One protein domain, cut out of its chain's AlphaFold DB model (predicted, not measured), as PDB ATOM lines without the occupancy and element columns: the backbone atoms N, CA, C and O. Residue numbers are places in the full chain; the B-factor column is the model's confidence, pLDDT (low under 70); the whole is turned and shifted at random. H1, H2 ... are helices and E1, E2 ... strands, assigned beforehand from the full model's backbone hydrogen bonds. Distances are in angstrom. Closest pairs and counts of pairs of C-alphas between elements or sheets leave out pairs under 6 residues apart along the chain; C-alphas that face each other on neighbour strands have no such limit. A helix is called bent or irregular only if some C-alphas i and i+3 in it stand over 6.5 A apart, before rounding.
ATOM      1  N   ASN A 166    -144.273  81.121  71.494       68.94
ATOM      2  CA  ASN A 166    -144.889  81.703  72.679       68.94
ATOM      3  C   ASN A 166    -143.857  82.270  73.686       68.94
ATOM      4  O   ASN A 166    -143.223  81.502  74.403       68.94
ATOM      5  N   TYR A 167    -143.707  83.596  73.754       78.44
ATOM      6  CA  TYR A 167    -142.805  84.297  74.676       78.44
ATOM      7  C   TYR A 167    -143.605  84.853  75.840       78.44
ATOM      8  O   TYR A 167    -144.558  85.600  75.643       78.44
ATOM      9  N   ARG A 168    -143.228  84.506  77.066       82.75
ATOM     10  CA  ARG A 168    -143.977  84.881  78.261       82.75
ATOM     11  C   ARG A 168    -143.035  85.345  79.348       82.75
ATOM     12  O   ARG A 168    -142.131  84.584  79.667       82.75
ATOM     13  N   PHE A 169    -143.349  86.483  79.961       84.19
ATOM     14  CA  PHE A 169    -142.668  87.026  81.134       84.19
ATOM     15  C   PHE A 169    -143.679  87.471  82.198       84.19
ATOM     16  O   PHE A 169    -144.844  87.741  81.889       84.19
ATOM     17  N   SER A 170    -143.233  87.531  83.451       86.62
ATOM     18  CA  SER A 170    -144.046  87.961  84.591       86.62
ATOM     19  C   SER A 170    -143.583  89.322  85.101       86.62
ATOM     20  O   SER A 170    -142.397  89.633  85.058       86.62
ATOM     21  N   LEU A 171    -144.537  90.124  85.563       87.62
ATOM     22  CA  LEU A 171    -144.310  91.388  86.254       87.62
ATOM     23  C   LEU A 171    -144.162  91.140  87.762       87.62
ATOM     24  O   LEU A 171    -144.602  90.107  88.273       87.62
ATOM     25  N   ASP A 172    -143.604  92.113  88.480       84.62
ATOM     26  CA  ASP A 172    -143.366  92.030  89.930       84.62
ATOM     27  C   ASP A 172    -144.652  91.834  90.751       84.62
ATOM     28  O   ASP A 172    -144.631  91.264  91.841       84.62
ATOM     29  N   ASP A 173    -145.795  92.258  90.212       85.25
ATOM     30  CA  ASP A 173    -147.118  92.077  90.817       85.25
ATOM     31  C   ASP A 173    -147.755  90.699  90.536       85.25
ATOM     32  O   ASP A 173    -148.900  90.443  90.917       85.25
ATOM     33  N   GLY A 174    -147.025  89.798  89.873       84.06
ATOM     34  CA  GLY A 174    -147.458  88.442  89.544       84.06
ATOM     35  C   GLY A 174    -148.331  88.335  88.293       84.06
ATOM     36  O   GLY A 174    -148.711  87.224  87.908       84.06
ATOM     37  N   ARG A 175    -148.651  89.450  87.624       90.56
ATOM     38  CA  ARG A 175    -149.312  89.418  86.314       90.56
ATOM     39  C   ARG A 175    -148.342  88.972  85.232       90.56
ATOM     40  O   ARG A 175    -147.129  89.066  85.368       90.56
ATOM     41  N   THR A 176    -148.882  88.445  84.145       89.75
ATOM     42  CA  THR A 176    -148.098  87.795  83.094       89.75
ATOM     43  C   THR A 176    -148.409  88.408  81.740       89.75
ATOM     44  O   THR A 176    -149.567  88.632  81.400       89.75
ATOM     45  N   VAL A 177    -147.381  88.648  80.938       90.75
ATOM     46  CA  VAL A 177    -147.527  89.115  79.560       90.75
ATOM     47  C   VAL A 177    -147.085  88.018  78.613       90.75
ATOM     48  O   VAL A 177    -146.074  87.350  78.832       90.75
ATOM     49  N   PHE A 178    -147.875  87.810  77.568       88.31
ATOM     50  CA  PHE A 178    -147.736  86.711  76.642       88.31
ATOM     51  C   PHE A 178    -147.692  87.220  75.201       88.31
ATOM     52  O   PHE A 178    -148.714  87.597  74.640       88.31
ATOM     53  N   PHE A 179    -146.524  87.185  74.571       88.44
ATOM     54  CA  PHE A 179    -146.411  87.367  73.131       88.44
ATOM     55  C   PHE A 179    -146.626  86.032  72.432       88.44
ATOM     56  O   PHE A 179    -145.981  85.026  72.749       88.44
ATOM     57  N   ARG A 180    -147.555  86.011  71.486       82.69
ATOM     58  CA  ARG A 180    -147.911  84.811  70.733       82.69
ATOM     59  C   ARG A 180    -147.857  85.103  69.251       82.69
ATOM     60  O   ARG A 180    -148.228  86.187  68.813       82.69
ATOM     61  N   LEU A 181    -147.433  84.113  68.477       80.19
ATOM     62  CA  LEU A 181    -147.586  84.194  67.038       80.19
ATOM     63  C   LEU A 181    -149.026  83.839  66.668       80.19
ATOM     64  O   LEU A 181    -149.572  82.832  67.126       80.19
ATOM     65  N   ASN A 182    -149.630  84.660  65.827       77.19
ATOM     66  CA  ASN A 182    -150.889  84.346  65.195       77.19
ATOM     67  C   ASN A 182    -150.684  83.158  64.236       77.19
ATOM     68  O   ASN A 182    -149.963  83.245  63.244       77.19
ATOM     69  N   SER A 183    -151.294  82.017  64.561       59.34
ATOM     70  CA  SER A 183    -151.102  80.746  63.841       59.34
ATOM     71  C   SER A 183    -151.583  80.751  62.381       59.34
ATOM     72  O   SER A 183    -151.334  79.784  61.662       59.34
ATOM     73  N   ALA A 184    -152.263  81.815  61.946       49.41
ATOM     74  CA  ALA A 184    -152.898  81.916  60.637       49.41
ATOM     75  C   ALA A 184    -151.915  82.070  59.457       49.41
ATOM     76  O   ALA A 184    -152.312  81.798  58.330       49.41
ATOM     77  N   ASP A 185    -150.650  82.456  59.690       48.16
ATOM     78  CA  ASP A 185    -149.733  82.869  58.604       48.16
ATOM     79  C   ASP A 185    -148.318  82.246  58.684       48.16
ATOM     80  O   ASP A 185    -147.321  82.734  58.125       48.16
ATOM     81  N   ILE A 186    -148.197  81.125  59.400       49.81
ATOM     82  CA  ILE A 186    -146.977  80.314  59.360       49.81
ATOM     83  C   ILE A 186    -146.947  79.616  58.001       49.81
ATOM     84  O   ILE A 186    -147.850  78.840  57.691       49.81
ATOM     85  N   ALA A 187    -145.909  79.875  57.199       46.38
ATOM     86  CA  ALA A 187    -145.684  79.145  55.958       46.38
ATOM     87  C   ALA A 187    -145.694  77.637  56.252       46.38
ATOM     88  O   ALA A 187    -144.759  77.099  56.847       46.38
ATOM     89  N   LYS A 188    -146.775  76.963  55.848       41.41
ATOM     90  CA  LYS A 188    -146.753  75.522  55.636       41.41
ATOM     91  C   LYS A 188    -145.732  75.297  54.524       41.41
ATOM     92  O   LYS A 188    -145.866  75.858  53.441       41.41
ATOM     93  N   ASP A 189    -144.708  74.518  54.840       43.03
ATOM     94  CA  ASP A 189    -143.618  74.104  53.960       43.03
ATOM     95  C   ASP A 189    -142.468  75.110  53.802       43.03
ATOM     96  O   ASP A 189    -142.644  76.308  53.605       43.03
ATOM     97  N   ASN A 190    -141.245  74.574  53.880       46.41
ATOM     98  CA  ASN A 190    -139.949  75.254  53.784       46.41
ATOM     99  C   ASN A 190    -139.696  75.868  52.378       46.41
ATOM    100  O   ASN A 190    -138.661  75.632  51.756       46.41
ATOM    101  N   ARG A 191    -140.631  76.660  51.839       48.66
ATOM    102  CA  ARG A 191    -140.423  77.443  50.619       48.66
ATOM    103  C   ARG A 191    -139.503  78.613  50.934       48.66
ATOM    104  O   ARG A 191    -139.810  79.480  51.748       48.66
ATOM    105  N   LYS A 192    -138.341  78.616  50.287       49.41
ATOM    106  CA  LYS A 192    -137.406  79.736  50.321       49.41
ATOM    107  C   LYS A 192    -138.000  80.869  49.486       49.41
ATOM    108  O   LYS A 192    -138.006  80.789  48.261       49.41
ATOM    109  N   ASP A 193    -138.528  81.884  50.155       56.94
ATOM    110  CA  ASP A 193    -139.025  83.090  49.502       56.94
ATOM    111  C   ASP A 193    -137.814  83.965  49.147       56.94
ATOM    112  O   ASP A 193    -137.215  84.605  50.010       56.94
ATOM    113  N   ASN A 194    -137.346  83.887  47.899       57.28
ATOM    114  CA  ASN A 194    -136.089  84.528  47.499       57.28
ATOM    115  C   ASN A 194    -136.192  86.058  47.435       57.28
ATOM    116  O   ASN A 194    -135.144  86.705  47.413       57.28
ATOM    117  N   ASP A 195    -137.399  86.636  47.435       64.50
ATOM    118  CA  ASP A 195    -137.632  88.068  47.202       64.50
ATOM    119  C   ASP A 195    -138.152  88.863  48.401       64.50
ATOM    120  O   ASP A 195    -138.115  90.093  48.367       64.50
ATOM    121  N   ALA A 196    -138.493  88.201  49.505       71.62
ATOM    122  CA  ALA A 196    -138.983  88.856  50.712       71.62
ATOM    123  C   ALA A 196    -138.218  88.412  51.962       71.62
ATOM    124  O   ALA A 196    -137.771  87.270  52.078       71.62
ATOM    125  N   LYS A 197    -138.084  89.321  52.932       77.06
ATOM    126  CA  LYS A 197    -137.601  89.006  54.281       77.06
ATOM    127  C   LYS A 197    -138.808  88.947  55.206       77.06
ATOM    128  O   LYS A 197    -139.522  89.935  55.335       77.06
ATOM    129  N   ARG A 198    -139.051  87.808  55.857       79.50
ATOM    130  CA  ARG A 198    -140.111  87.717  56.867       79.50
ATOM    131  C   ARG A 198    -139.667  88.389  58.167       79.50
ATOM    132  O   ARG A 198    -138.556  88.139  58.637       79.50
ATOM    133  N   LEU A 199    -140.520  89.246  58.717       83.06
ATOM    134  CA  LEU A 199    -140.273  90.013  59.940       83.06
ATOM    135  C   LEU A 199    -141.489  89.905  60.863       83.06
ATOM    136  O   LEU A 199    -142.609  89.671  60.404       83.06
ATOM    137  N   PHE A 200    -141.255  90.057  62.165       86.12
ATOM    138  CA  PHE A 200    -142.328  90.117  63.155       86.12
ATOM    139  C   PHE A 200    -142.977  91.493  63.126       86.12
ATOM    140  O   PHE A 200    -142.264  92.496  63.095       86.12
ATOM    141  N   THR A 201    -144.302  91.534  63.182       90.44
ATOM    142  CA  THR A 201    -145.068  92.767  63.384       90.44
ATOM    143  C   THR A 201    -146.287  92.490  64.253       90.44
ATOM    144  O   THR A 201    -146.728  91.339  64.323       90.44
ATOM    145  N   LEU A 202    -146.830  93.501  64.926       91.88
ATOM    146  CA  LEU A 202    -148.083  93.375  65.665       91.88
ATOM    147  C   LEU A 202    -149.182  92.831  64.738       91.88
ATOM    148  O   LEU A 202    -149.328  93.268  63.592       91.88
ATOM    149  N   ALA A 203    -149.946  91.853  65.226       89.06
ATOM    150  CA  ALA A 203    -151.040  91.286  64.456       89.06
ATOM    151  C   ALA A 203    -152.071  92.367  64.120       89.06
ATOM    152  O   ALA A 203    -152.276  93.321  64.871       89.06
ATOM    153  N   THR A 204    -152.741  92.220  62.983       87.00
ATOM    154  CA  THR A 204    -153.837  93.125  62.610       87.00
ATOM    155  C   THR A 204    -155.165  92.564  63.102       87.00
ATOM    156  O   THR A 204    -155.408  91.364  62.982       87.00
ATOM    157  N   ALA A 205    -156.021  93.427  63.657       87.38
ATOM    158  CA  ALA A 205    -157.366  93.033  64.055       87.38
ATOM    159  C   ALA A 205    -158.177  92.644  62.817       87.38
ATOM    160  O   ALA A 205    -158.313  93.444  61.889       87.38
ATOM    161  N   GLN A 206    -158.671  91.412  62.781       84.38
ATOM    162  CA  GLN A 206    -159.409  90.877  61.640       84.38
ATOM    163  C   GLN A 206    -160.249  89.671  62.052       84.38
ATOM    164  O   GLN A 206    -159.943  88.994  63.030       84.38
ATOM    165  N   THR A 207    -161.268  89.371  61.260       83.00
ATOM    166  CA  THR A 207    -162.091  88.173  61.411       83.00
ATOM    167  C   THR A 207    -161.752  87.222  60.274       83.00
ATOM    168  O   THR A 207    -161.867  87.602  59.109       83.00
ATOM    169  N   ILE A 208    -161.301  86.013  60.601       79.38
ATOM    170  CA  ILE A 208    -160.942  84.988  59.615       79.38
ATOM    171  C   ILE A 208    -161.862  83.778  59.742       79.38
ATOM    172  O   ILE A 208    -162.256  83.398  60.839       79.38
ATOM    173  N   GLU A 209    -162.172  83.153  58.614       77.44
ATOM    174  CA  GLU A 209    -162.864  81.867  58.565       77.44
ATOM    175  C   GLU A 209    -161.825  80.745  58.469       77.44
ATOM    176  O   GLU A 209    -160.934  80.783  57.615       77.44
ATOM    177  N   ARG A 210    -161.905  79.751  59.355       69.19
ATOM    178  CA  ARG A 210    -160.980  78.619  59.409       69.19
ATOM    179  C   ARG A 210    -161.738  77.311  59.547       69.19
ATOM    180  O   ARG A 210    -162.550  77.152  60.442       69.19
ATOM    181  N   GLU A 211    -161.405  76.344  58.705       67.12
ATOM    182  CA  GLU A 211    -161.920  74.983  58.830       67.12
ATOM    183  C   GLU A 211    -161.217  74.254  59.999       67.12
ATOM    184  O   GLU A 211    -159.979  74.230  60.070       67.12
ATOM    185  N   ASN A 212    -161.992  73.721  60.947       69.06
ATOM    186  CA  ASN A 212    -161.496  72.950  62.092       69.06
ATOM    187  C   ASN A 212    -161.136  71.498  61.695       69.06
ATOM    188  O   ASN A 212    -161.266  71.104  60.536       69.06
ATOM    189  N   GLU A 213    -160.643  70.687  62.643       58.00
ATOM    190  CA  GLU A 213    -160.217  69.297  62.370       58.00
ATOM    191  C   GLU A 213    -161.360  68.386  61.872       58.00
ATOM    192  O   GLU A 213    -161.098  67.412  61.164       58.00
ATOM    193  N   ASP A 214    -162.615  68.742  62.160       70.00
ATOM    194  CA  ASP A 214    -163.814  68.007  61.745       70.00
ATOM    195  C   ASP A 214    -164.350  68.459  60.367       70.00
ATOM    196  O   ASP A 214    -165.160  67.774  59.722       70.00
ATOM    197  N   GLY A 215    -163.823  69.562  59.832       64.12
ATOM    198  CA  GLY A 215    -164.211  70.118  58.540       64.12
ATOM    199  C   GLY A 215    -165.325  71.165  58.600       64.12
ATOM    200  O   GLY A 215    -165.995  71.389  57.593       64.12
ATOM    201  N   GLU A 216    -165.577  71.755  59.767       70.94
ATOM    202  CA  GLU A 216    -166.539  72.844  59.952       70.94
ATOM    203  C   GLU A 216    -165.828  74.201  59.921       70.94
ATOM    204  O   GLU A 216    -164.751  74.367  60.498       70.94
ATOM    205  N   THR A 217    -166.434  75.185  59.256       70.12
ATOM    206  CA  THR A 217    -165.906  76.552  59.194       70.12
ATOM    207  C   THR A 217    -166.190  77.291  60.502       70.12
ATOM    208  O   THR A 217    -167.336  77.612  60.811       70.12
ATOM    209  N   GLU A 218    -165.142  77.595  61.256       75.81
ATOM    210  CA  GLU A 218    -165.166  78.425  62.455       75.81
ATOM    211  C   GLU A 218    -164.754  79.863  62.117       75.81
ATOM    212  O   GLU A 218    -163.771  80.102  61.411       75.81
ATOM    213  N   ILE A 219    -165.496  80.840  62.640       77.50
ATOM    214  CA  ILE A 219    -165.137  82.258  62.550       77.50
ATOM    215  C   ILE A 219    -164.255  82.599  63.751       77.50
ATOM    216  O   ILE A 219    -164.707  82.554  64.893       77.50
ATOM    217  N   ILE A 220    -163.006  82.975  63.491       79.25
ATOM    218  CA  ILE A 220    -162.028  83.356  64.509       79.25
ATOM    219  C   ILE A 220    -161.796  84.864  64.429       79.25
ATOM    220  O   ILE A 220    -161.320  85.390  63.422       79.25
ATOM    221  N   GLU A 221    -162.099  85.563  65.519       84.00
ATOM    222  CA  GLU A 221    -161.748  86.970  65.688       84.00
ATOM    223  C   GLU A 221    -160.315  87.090  66.227       84.00
ATOM    224  O   GLU A 221    -159.998  86.651  67.335       84.00
ATOM    225  N   ILE A 222    -159.425  87.686  65.437       84.56
ATOM    226  CA  ILE A 222    -158.051  87.981  65.836       84.56
ATOM    227  C   ILE A 222    -158.045  89.342  66.525       84.56
ATOM    228  O   ILE A 222    -158.171  90.378  65.874       84.56
ATOM    229  N   GLN A 223    -157.838  89.336  67.841       88.19
ATOM    230  CA  GLN A 223    -157.612  90.545  68.630       88.19
ATOM    231  C   GLN A 223    -156.123  90.682  68.981       88.19
ATOM    232  O   GLN A 223    -155.615  89.889  69.779       88.19
ATOM    233  N   PRO A 224    -155.405  91.679  68.422       89.44
ATOM    234  CA  PRO A 224    -153.959  91.810  68.594       89.44
ATOM    235  C   PRO A 224    -153.522  91.979  70.042       89.44
ATOM    236  O   PRO A 224    -152.426  91.568  70.404       89.44
ATOM    237  N   ILE A 225    -154.367  92.592  70.867       93.44
ATOM    238  CA  ILE A 225    -154.116  92.838  72.282       93.44
ATOM    239  C   ILE A 225    -155.372  92.406  73.028       93.44
ATOM    240  O   ILE A 225    -156.451  92.939  72.791       93.44
ATOM    241  N   SER A 226    -155.234  91.441  73.926       92.00
ATOM    242  CA  SER A 226    -156.344  90.929  74.731       92.00
ATOM    243  C   SER A 226    -155.901  90.674  76.166       92.00
ATOM    244  O   SER A 226    -154.728  90.428  76.443       92.00
ATOM    245  N   GLN A 227    -156.843  90.749  77.102       93.19
ATOM    246  CA  GLN A 227    -156.622  90.417  78.507       93.19
ATOM    247  C   GLN A 227    -157.454  89.180  78.858       93.19
ATOM    248  O   GLN A 227    -158.593  89.063  78.414       93.19
ATOM    249  N   SER A 228    -156.898  88.263  79.651       91.69
ATOM    250  CA  SER A 228    -157.652  87.134  80.200       91.69
ATOM    251  C   SER A 228    -158.782  87.608  81.116       91.69
ATOM    252  O   SER A 228    -158.683  88.663  81.743       91.69
ATOM    253  N   GLU A 229    -159.837  86.802  81.243       87.44
ATOM    254  CA  GLU A 229    -161.008  87.119  82.076       87.44
ATOM    255  C   GLU A 229    -160.648  87.392  83.545       87.44
ATOM    256  O   GLU A 229    -161.242  88.254  84.188       87.44
ATOM    257  N   ASP A 230    -159.623  86.711  84.068       88.25
ATOM    258  CA  ASP A 230    -159.114  86.912  85.429       88.25
ATOM    259  C   ASP A 230    -158.281  88.200  85.600       88.25
ATOM    260  O   ASP A 230    -157.835  88.515  86.705       88.25
ATOM    261  N   GLY A 231    -158.036  88.941  84.514       88.31
ATOM    262  CA  GLY A 231    -157.250  90.170  84.489       88.31
ATOM    263  C   GLY A 231    -155.741  89.975  84.654       88.31
ATOM    264  O   GLY A 231    -154.999  90.963  84.634       88.31
ATOM    265  N   LYS A 232    -155.257  88.737  84.804       90.69
ATOM    266  CA  LYS A 232    -153.862  88.446  85.174       90.69
ATOM    267  C   LYS A 232    -152.931  88.240  83.994       90.69
ATOM    268  O   LYS A 232    -151.720  88.301  84.190       90.69
ATOM    269  N   THR A 233    -153.461  88.000  82.797       91.00
ATOM    270  CA  THR A 233    -152.659  87.724  81.602       91.00
ATOM    271  C   THR A 233    -152.976  88.708  80.484       91.00
ATOM    272  O   THR A 233    -154.122  88.808  80.056       91.00
ATOM    273  N   LEU A 234    -151.962  89.407  79.978       93.75
ATOM    274  CA  LEU A 234    -152.025  90.175  78.732       93.75
ATOM    275  C   LEU A 234    -151.520  89.290  77.597       93.75
ATOM    276  O   LEU A 234    -150.428  88.744  77.705       93.75
ATOM    277  N   THR A 235    -152.266  89.167  76.507       92.38
ATOM    278  CA  THR A 235    -151.804  88.504  75.284       92.38
ATOM    279  C   THR A 235    -151.614  89.544  74.188       92.38
ATOM    280  O   THR A 235    -152.526  90.318  73.912       92.38
ATOM    281  N   ILE A 236    -150.435  89.547  73.567       92.44
ATOM    282  CA  ILE A 236    -150.107  90.366  72.399       92.44
ATOM    283  C   ILE A 236    -149.794  89.422  71.237       92.44
ATOM    284  O   ILE A 236    -148.878  88.600  71.327       92.44
ATOM    285  N   LEU A 237    -150.578  89.497  70.167       89.94
ATOM    286  CA  LEU A 237    -150.411  88.673  68.978       89.94
ATOM    287  C   LEU A 237    -149.496  89.360  67.969       89.94
ATOM    288  O   LEU A 237    -149.606  90.559  67.730       89.94
ATOM    289  N   PHE A 238    -148.627  88.574  67.347       88.12
ATOM    290  CA  PHE A 238    -147.726  88.999  66.283       88.12
ATOM    291  C   PHE A 238    -147.964  88.171  65.025       88.12
ATOM    292  O   PHE A 238    -148.222  86.971  65.116       88.12
ATOM    293  N   ASP A 239    -147.799  88.787  63.862       85.56
ATOM    294  CA  ASP A 239    -147.704  88.102  62.576       85.56
ATOM    295  C   ASP A 239    -146.226  87.966  62.169       85.56
ATOM    296  O   ASP A 239    -145.396  88.828  62.475       85.56
ATOM    297  N   TYR A 240    -145.889  86.890  61.450       81.25
ATOM    298  CA  TYR A 240    -144.560  86.676  60.862       81.25
ATOM    299  C   TYR A 240    -144.676  86.590  59.341       81.25
ATOM    300  O   TYR A 240    -144.725  85.507  58.747       81.25
ATOM    301  N   LYS A 241    -144.748  87.766  58.717       80.69
ATOM    302  CA  LYS A 241    -145.164  87.941  57.321       80.69
ATOM    303  C   LYS A 241    -144.045  88.542  56.459       80.69
ATOM    304  O   LYS A 241    -143.096  89.106  57.012       80.69
ATOM    305  N   PRO A 242    -144.081  88.373  55.126       83.62
ATOM    306  CA  PRO A 242    -143.053  88.902  54.232       83.62
ATOM    307  C   PRO A 242    -143.067  90.437  54.175       83.62
ATOM    308  O   PRO A 242    -144.119  91.055  54.048       83.62
ATOM    309  N   PHE A 243    -141.877  91.034  54.218       84.69
ATOM    310  CA  PHE A 243    -141.603  92.450  53.977       84.69
ATOM    311  C   PHE A 243    -140.525  92.603  52.893       84.69
ATOM    312  O   PHE A 243    -139.831  91.644  52.533       84.69
ATOM    313  N   GLU A 244    -140.349  93.827  52.389       87.19
ATOM    314  CA  GLU A 244    -139.254  94.169  51.474       87.19
ATOM    315  C   GLU A 244    -137.881  93.822  52.081       87.19
ATOM    316  O   GLU A 244    -137.656  93.985  53.279       87.19
ATOM    317  N   LYS A 245    -136.913  93.388  51.259       82.44
ATOM    318  CA  LYS A 245    -135.566  92.987  51.730       82.44
ATOM    319  C   LYS A 245    -134.827  94.073  52.524       82.44
ATOM    320  O   LYS A 245    -133.996  93.750  53.369       82.44
ATOM    321  N   SER A 246    -135.100  95.344  52.232       85.69
ATOM    322  CA  SER A 246    -134.518  96.514  52.903       85.69
ATOM    323  C   SER A 246    -135.148  96.805  54.272       85.69
ATOM    324  O   SER A 246    -134.582  97.583  55.049       85.69
ATOM    325  N   ALA A 247    -136.301  96.199  54.580       87.00
ATOM    326  CA  ALA A 247    -137.002  96.401  55.836       87.00
ATOM    327  C   ALA A 247    -136.177  95.872  57.017       87.00
ATOM    328  O   ALA A 247    -135.569  94.794  56.985       87.00
ATOM    329  N   LYS A 248    -136.152  96.669  58.086       88.38
ATOM    330  CA  LYS A 248    -135.414  96.387  59.317       88.38
ATOM    331  C   LYS A 248    -136.394  96.071  60.438       88.38
ATOM    332  O   LYS A 248    -137.368  96.800  60.605       88.38
ATOM    333  N   GLN A 249    -136.113  95.013  61.200       86.94
ATOM    334  CA  GLN A 249    -136.960  94.576  62.315       86.94
ATOM    335  C   GLN A 249    -137.106  95.692  63.354       86.94
ATOM    336  O   GLN A 249    -138.196  95.903  63.871       86.94
ATOM    337  N   GLU A 250    -136.035  96.450  63.602       88.25
ATOM    338  CA  GLU A 250    -136.011  97.542  64.575       88.25
ATOM    339  C   GLU A 250    -137.030  98.636  64.233       88.25
ATOM    340  O   GLU A 250    -137.763  99.080  65.106       88.25
ATOM    341  N   LYS A 251    -137.155  99.006  62.950       90.06
ATOM    342  CA  LYS A 251    -138.119 100.029  62.506       90.06
ATOM    343  C   LYS A 251    -139.571  99.573  62.644       90.06
ATOM    344  O   LYS A 251    -140.437 100.383  62.952       90.06
ATOM    345  N   ILE A 252    -139.834  98.293  62.386       90.00
ATOM    346  CA  ILE A 252    -141.175  97.717  62.553       90.00
ATOM    347  C   ILE A 252    -141.531  97.688  64.041       90.00
ATOM    348  O   ILE A 252    -142.618  98.105  64.418       90.00
ATOM    349  N   LEU A 253    -140.582  97.299  64.897       90.19
ATOM    350  CA  LEU A 253    -140.778  97.319  66.344       90.19
ATOM    351  C   LEU A 253    -140.999  98.722  66.903       90.19
ATOM    352  O   LEU A 253    -141.795  98.862  67.821       90.19
ATOM    353  N   GLU A 254    -140.330  99.752  66.383       90.31
ATOM    354  CA  GLU A 254    -140.587 101.145  66.782       90.31
ATOM    355  C   GLU A 254    -142.045 101.547  66.506       90.31
ATOM    356  O   GLU A 254    -142.686 102.178  67.349       90.31
ATOM    357  N   GLN A 255    -142.588 101.143  65.352       91.38
ATOM    358  CA  GLN A 255    -143.986 101.390  64.988       91.38
ATOM    359  C   GLN A 255    -144.947 100.591  65.874       91.38
ATOM    360  O   GLN A 255    -145.855 101.173  66.468       91.38
ATOM    361  N   ASP A 256    -144.710  99.286  66.024       92.19
ATOM    362  CA  ASP A 256    -145.524  98.410  66.871       92.19
ATOM    363  C   ASP A 256    -145.512  98.875  68.335       92.19
ATOM    364  O   ASP A 256    -146.550  98.886  68.995       92.19
ATOM    365  N   LEU A 257    -144.353  99.300  68.848       91.81
ATOM    366  CA  LEU A 257    -144.203  99.827  70.203       91.81
ATOM    367  C   LEU A 257    -145.034 101.096  70.393       91.81
ATOM    368  O   LEU A 257    -145.708 101.215  71.415       91.81
ATOM    369  N   ALA A 258    -145.035 102.015  69.424       91.31
ATOM    370  CA  ALA A 258    -145.869 103.214  69.482       91.31
ATOM    371  C   ALA A 258    -147.367 102.860  69.501       91.31
ATOM    372  O   ALA A 258    -148.120 103.418  70.301       91.31
ATOM    373  N   THR A 259    -147.798 101.893  68.685       91.75
ATOM    374  CA  THR A 259    -149.181 101.385  68.695       91.75
ATOM    375  C   THR A 259    -149.544 100.749  70.036       91.75
ATOM    376  O   THR A 259    -150.610 101.028  70.582       91.75
ATOM    377  N   LEU A 260    -148.650  99.937  70.604       92.12
ATOM    378  CA  LEU A 260    -148.845  99.298  71.905       92.12
ATOM    379  C   LEU A 260    -148.921 100.327  73.040       92.12
ATOM    380  O   LEU A 260    -149.822 100.262  73.873       92.12
ATOM    381  N   GLN A 261    -148.024 101.310  73.061       89.19
ATOM    382  CA  GLN A 261    -148.006 102.370  74.074       89.19
ATOM    383  C   GLN A 261    -149.227 103.297  73.991       89.19
ATOM    384  O   GLN A 261    -149.632 103.870  75.003       89.19
ATOM    385  N   ALA A 262    -149.830 103.441  72.811       91.25
ATOM    386  CA  ALA A 262    -151.071 104.188  72.618       91.25
ATOM    387  C   ALA A 262    -152.329 103.407  73.045       91.25
ATOM    388  O   ALA A 262    -153.410 103.989  73.119       91.25
ATOM    389  N   HIS A 263    -152.219 102.103  73.314       92.62
ATOM    390  CA  HIS A 263    -153.371 101.259  73.607       92.62
ATOM    391  C   HIS A 263    -153.901 101.475  75.031       92.62
ATOM    392  O   HIS A 263    -153.156 101.365  76.008       92.62
ATOM    393  N   ASP A 264    -155.214 101.678  75.166       92.00
ATOM    394  CA  ASP A 264    -155.874 102.020  76.436       92.00
ATOM    395  C   ASP A 264    -155.576 101.016  77.566       92.00
ATOM    396  O   ASP A 264    -155.193 101.408  78.669       92.00
ATOM    397  N   LEU A 265    -155.627  99.705  77.286       91.25
ATOM    398  CA  LEU A 265    -155.275  98.675  78.280       91.25
ATOM    399  C   LEU A 265    -153.844  98.824  78.824       91.25
ATOM    400  O   LEU A 265    -153.612  98.543  80.003       91.25
ATOM    401  N   LEU A 266    -152.889  99.241  77.988       90.88
ATOM    402  CA  LEU A 266    -151.492  99.409  78.391       90.88
ATOM    403  C   LEU A 266    -151.292 100.710  79.174       90.88
ATOM    404  O   LEU A 266    -150.520 100.723  80.130       90.88
ATOM    405  N   GLN A 267    -152.044 101.757  78.840       90.25
ATOM    406  CA  GLN A 267    -152.013 103.039  79.548       90.25
ATOM    407  C   GLN A 267    -152.733 103.018  80.900       90.25
ATOM    408  O   GLN A 267    -152.406 103.816  81.773       90.25
ATOM    409  N   THR A 268    -153.708 102.128  81.085       89.56
ATOM    410  CA  THR A 268    -154.548 102.105  82.293       89.56
ATOM    411  C   THR A 268    -154.208 100.947  83.224       89.56
ATOM    412  O   THR A 268    -153.973 101.148  84.414       89.56
ATOM    413  N   LYS A 269    -154.173  99.717  82.702       90.25
ATOM    414  CA  LYS A 269    -154.024  98.503  83.514       90.25
ATOM    415  C   LYS A 269    -152.594  97.984  83.521       90.25
ATOM    416  O   LYS A 269    -152.146  97.514  84.562       90.25
ATOM    417  N   TRP A 270    -151.868  98.067  82.409       92.31
ATOM    418  CA  TRP A 270    -150.534  97.468  82.256       92.31
ATOM    419  C   TRP A 270    -149.393  98.496  82.242       92.31
ATOM    420  O   TRP A 270    -148.389  98.306  81.563       92.31
ATOM    421  N   ILE A 271    -149.527  99.556  83.045       91.25
ATOM    422  CA  ILE A 271    -148.604 100.706  83.108       91.25
ATOM    423  C   ILE A 271    -147.157 100.289  83.415       91.25
ATOM    424  O   ILE A 271    -146.225 100.900  82.900       91.25
ATOM    425  N   ALA A 272    -146.963  99.214  84.191       90.06
ATOM    426  CA  ALA A 272    -145.643  98.663  84.513       90.06
ATOM    427  C   ALA A 272    -144.801  98.337  83.260       90.06
ATOM    428  O   ALA A 272    -143.577  98.392  83.282       90.06
ATOM    429  N   LEU A 273    -145.439  98.073  82.115       90.44
ATOM    430  CA  LEU A 273    -144.747  97.854  80.842       90.44
ATOM    431  C   LEU A 273    -144.018  99.099  80.308       90.44
ATOM    432  O   LEU A 273    -143.091  98.964  79.507       90.44
ATOM    433  N   ALA A 274    -144.402 100.293  80.762       90.25
ATOM    434  CA  ALA A 274    -143.744 101.555  80.441       90.25
ATOM    435  C   ALA A 274    -142.584 101.899  81.397       90.25
ATOM    436  O   ALA A 274    -141.922 102.922  81.204       90.25
ATOM    437  N   GLU A 275    -142.313 101.074  82.415       90.62
ATOM    438  CA  GLU A 275    -141.189 101.286  83.328       90.62
ATOM    439  C   GLU A 275    -139.853 101.304  82.582       90.62
ATOM    440  O   GLU A 275    -139.649 100.598  81.590       90.62
ATOM    441  N   ARG A 276    -138.921 102.137  83.053       90.00
ATOM    442  CA  ARG A 276    -137.620 102.310  82.402       90.00
ATOM    443  C   ARG A 276    -136.692 101.140  82.709       90.00
ATOM    444  O   ARG A 276    -136.371 100.873  83.861       90.00
ATOM    445  N   CYS A 277    -136.173 100.527  81.652       84.38
ATOM    446  CA  CYS A 277    -135.138  99.502  81.673       84.38
ATOM    447  C   CYS A 277    -133.949  99.957  80.798       84.38
ATOM    448  O   CYS A 277    -133.750  99.436  79.693       84.38
ATOM    449  N   PRO A 278    -133.193 100.981  81.244       85.75
ATOM    450  CA  PRO A 278    -132.181 101.642  80.429       85.75
ATOM    451  C   PRO A 278    -131.033 100.702  80.050       85.75
ATOM    452  O   PRO A 278    -130.660  99.797  80.792       85.75
ATOM    453  N   THR A 279    -130.425 100.968  78.900       83.50
ATOM    454  CA  THR A 279    -129.155 100.365  78.467       83.50
ATOM    455  C   THR A 279    -128.165 101.472  78.130       83.50
ATOM    456  O   THR A 279    -128.577 102.603  77.880       83.50
ATOM    457  N   GLU A 280    -126.869 101.156  78.050       79.12
ATOM    458  CA  GLU A 280    -125.845 102.132  77.637       79.12
ATOM    459  C   GLU A 280    -126.160 102.777  76.275       79.12
ATOM    460  O   GLU A 280    -125.844 103.942  76.050       79.12
ATOM    461  N   LYS A 281    -126.822 102.033  75.376       81.06
ATOM    462  CA  LYS A 281    -127.207 102.499  74.034       81.06
ATOM    463  C   LYS A 281    -128.570 103.199  73.987       81.06
ATOM    464  O   LYS A 281    -128.755 104.076  73.151       81.06
ATOM    465  N   ASN A 282    -129.516 102.823  74.850       84.19
ATOM    466  CA  ASN A 282    -130.851 103.427  74.923       84.19
ATOM    467  C   ASN A 282    -131.250 103.699  76.392       84.19
ATOM    468  O   ASN A 282    -131.767 102.796  77.063       84.19
ATOM    469  N   PRO A 283    -131.050 104.934  76.893       85.81
ATOM    470  CA  PRO A 283    -131.406 105.328  78.261       85.81
ATOM    471  C   PRO A 283    -132.915 105.409  78.533       85.81
ATOM    472  O   PRO A 283    -133.331 105.407  79.689       85.81
ATOM    473  N   ASN A 284    -133.741 105.503  77.489       86.44
ATOM    474  CA  ASN A 284    -135.196 105.612  77.614       86.44
ATOM    475  C   ASN A 284    -135.918 104.290  77.324       86.44
ATOM    476  O   ASN A 284    -137.147 104.279  77.289       86.44
ATOM    477  N   ARG A 285    -135.172 103.194  77.134       90.31
ATOM    478  CA  ARG A 285    -135.733 101.872  76.850       90.31
ATOM    479  C   ARG A 285    -136.751 101.482  77.915       90.31
ATOM    480  O   ARG A 285    -136.465 101.574  79.111       90.31
ATOM    481  N   THR A 286    -137.926 101.042  77.479       91.94
ATOM    482  CA  THR A 286    -138.993 100.565  78.374       91.94
ATOM    483  C   THR A 286    -138.895  99.059  78.615       91.94
ATOM    484  O   THR A 286    -138.235  98.339  77.860       91.94
ATOM    485  N   LEU A 287    -139.568  98.559  79.654       90.50
ATOM    486  CA  LEU A 287    -139.696  97.125  79.914       90.50
ATOM    487  C   LEU A 287    -140.339  96.401  78.718       90.50
ATOM    488  O   LEU A 287    -139.846  95.361  78.287       90.50
ATOM    489  N   LEU A 288    -141.380  96.983  78.117       91.56
ATOM    490  CA  LEU A 288    -142.012  96.439  76.913       91.56
ATOM    491  C   LEU A 288    -141.037  96.347  75.736       91.56
ATOM    492  O   LEU A 288    -140.928  95.295  75.109       91.56
ATOM    493  N   GLU A 289    -140.299  97.422  75.460       91.00
ATOM    494  CA  GLU A 289    -139.294  97.451  74.393       91.00
ATOM    495  C   GLU A 289    -138.203  96.397  74.619       91.00
ATOM    496  O   GLU A 289    -137.761  95.753  73.664       91.00
ATOM    497  N   LYS A 290    -137.802  96.166  75.881       88.31
ATOM    498  CA  LYS A 290    -136.878  95.080  76.222       88.31
ATOM    499  C   LYS A 290    -137.400  93.741  75.729       88.31
ATOM    500  O   LYS A 290    -136.727  93.085  74.937       88.31
ATOM    501  N   HIS A 291    -138.597  93.371  76.168       86.94
ATOM    502  CA  HIS A 291    -139.160  92.065  75.862       86.94
ATOM    503  C   HIS A 291    -139.498  91.907  74.370       86.94
ATOM    504  O   HIS A 291    -139.328  90.816  73.829       86.94
ATOM    505  N   LEU A 292    -139.925  92.971  73.674       88.00
ATOM    506  CA  LEU A 292    -140.180  92.944  72.223       88.00
ATOM    507  C   LEU A 292    -138.902  92.697  71.411       88.00
ATOM    508  O   LEU A 292    -138.892  91.884  70.482       88.00
ATOM    509  N   SER A 293    -137.818  93.381  71.773       84.69
ATOM    510  CA  SER A 293    -136.505  93.180  71.160       84.69
ATOM    511  C   SER A 293    -136.014  91.745  71.392       84.69
ATOM    512  O   SER A 293    -135.683  91.043  70.436       84.69
ATOM    513  N   ASP A 294    -136.104  91.254  72.632       79.25
ATOM    514  CA  ASP A 294    -135.708  89.885  72.985       79.25
ATOM    515  C   ASP A 294    -136.538  88.827  72.229       79.25
ATOM    516  O   ASP A 294    -135.997  87.820  71.760       79.25
ATOM    517  N   TYR A 295    -137.851  89.045  72.086       79.75
ATOM    518  CA  TYR A 295    -138.759  88.146  71.369       79.75
ATOM    519  C   TYR A 295    -138.420  88.039  69.880       79.75
ATOM    520  O   TYR A 295    -138.369  86.937  69.329       79.75
ATOM    521  N   THR A 296    -138.157  89.163  69.218       79.19
ATOM    522  CA  THR A 296    -137.914  89.187  67.769       79.19
ATOM    523  C   THR A 296    -136.487  88.798  67.394       79.19
ATOM    524  O   THR A 296    -136.296  88.064  66.424       79.19
ATOM    525  N   GLN A 297    -135.484  89.190  68.186       73.38
ATOM    526  CA  GLN A 297    -134.086  88.822  67.949       73.38
ATOM    527  C   GLN A 297    -133.874  87.307  68.073       73.38
ATOM    528  O   GLN A 297    -133.168  86.711  67.259       73.38
ATOM    529  N   LYS A 298    -134.540  86.648  69.030       63.69
ATOM    530  CA  LYS A 298    -134.418  85.195  69.239       63.69
ATOM    531  C   LYS A 298    -134.899  84.365  68.045       63.69
ATOM    532  O   LYS A 298    -134.402  83.268  67.827       63.69
ATOM    533  N   ASN A 299    -135.831  84.899  67.264       61.16
ATOM    534  CA  ASN A 299    -136.375  84.235  66.083       61.16
ATOM    535  C   ASN A 299    -135.657  84.640  64.780       61.16
ATOM    536  O   ASN A 299    -136.128  84.305  63.696       61.16
ATOM    537  N   SER A 300    -134.542  85.375  64.870       56.69
ATOM    538  CA  SER A 300    -133.766  85.827  63.705       56.69
ATOM    539  C   SER A 300    -132.461  85.063  63.462       56.69
ATOM    540  O   SER A 300    -131.858  85.245  62.406       56.69
TER     541      SER A 300
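This is residues 166 to 300 of the 443 residues of the protein "DNA methylase N-4/N-6 domain-containing protein" of Glaesserella parasuis ZJ0906 (UniProt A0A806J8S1). A strongly twisted sheet of five strands, built along the long, bent strand E7, has the helices H1 and H4 packed on one face, while the hairpin E4 and E5 lies away from it as a separate arm. The short helices H2 and H3 follow H1, and H3 packs on the first residues of H4. The printed part has 135 residues, with seven named strands followed by four named helices; its class is mixed, helices and strands. The branched sheet pairs E1 with E2, E3 with E7 and E6 with E7 antiparallel, and E2 with E7 parallel. The whole is compact, with a radius of gyration of the C-alphas of 16.3 A, and flat, spanning 47 by 40 by 21 A.

E1, residues 167 to 170, and E2, residues 176 to 181, form an antiparallel hairpin, with N 179 and O 167 2.7 A apart. On the other side of E2 lies E7, residues 233 to 244, parallel to it, with N 178 and O 234 2.7 A apart. E3, residues 196 to 202, is antiparallel to E7, with N 197 and O 243 2.9 A apart. E4, residues 206 to 211, and E5, residues 217 to 222, form a hairpin, with N 210 and O 218 2.8 A apart; both are apart from E7, E5 only just, at 8.3 A. E5 runs on into E6, residues 225 to 227, at 94 degrees; E6 forms a hairpin with E7, with N 235 and O 226 2.8 A apart. E7 bends by 51 degrees at residue 241. H1, residues 249 to 261, lies over E3 at a height of 8.4 A over the sheet, the closest C-alphas being those of Leu 202 and Asp 256, 5.8 A apart. H2, residues 264 to 268, only grazes the sheet. H3, residues 271 to 274, touches residues 287 to 288 of H4, residues 287 to 298; the closest C-alphas, of Leu 273 and Leu 288, are 5.0 A apart. H4 is on the same face as H1 and touches it, closest at the C-alphas of Leu 257 and Glu 289, 6.9 A, opposite ways at a shallow tilt of 33 degrees, only just short of steep. Every O i to N i+4 pair is within hydrogen-bond range in H1, H2 and H4; H3 is too short for one.

E1 begins at C-alpha 167, (-142.805, 84.297, 74.676). E7, 33.6 A long, ends at C-alpha 244, (-139.254, 94.169, 51.474). E3 measures 18.1 A, H1 17.9 A and H4 16.9 A; H4 ends at C-alpha 298, (-134.418, 85.195, 69.239).

The C-alphas farthest apart, of Gly 215 and Glu 280, are 53.5 A apart. The printed part has no cut. The links E2 to E3 and H3 to H4 are long. The pLDDT is under 70 at residues 166, 183 to 195, 210 to 213, 215 and 298 to 300.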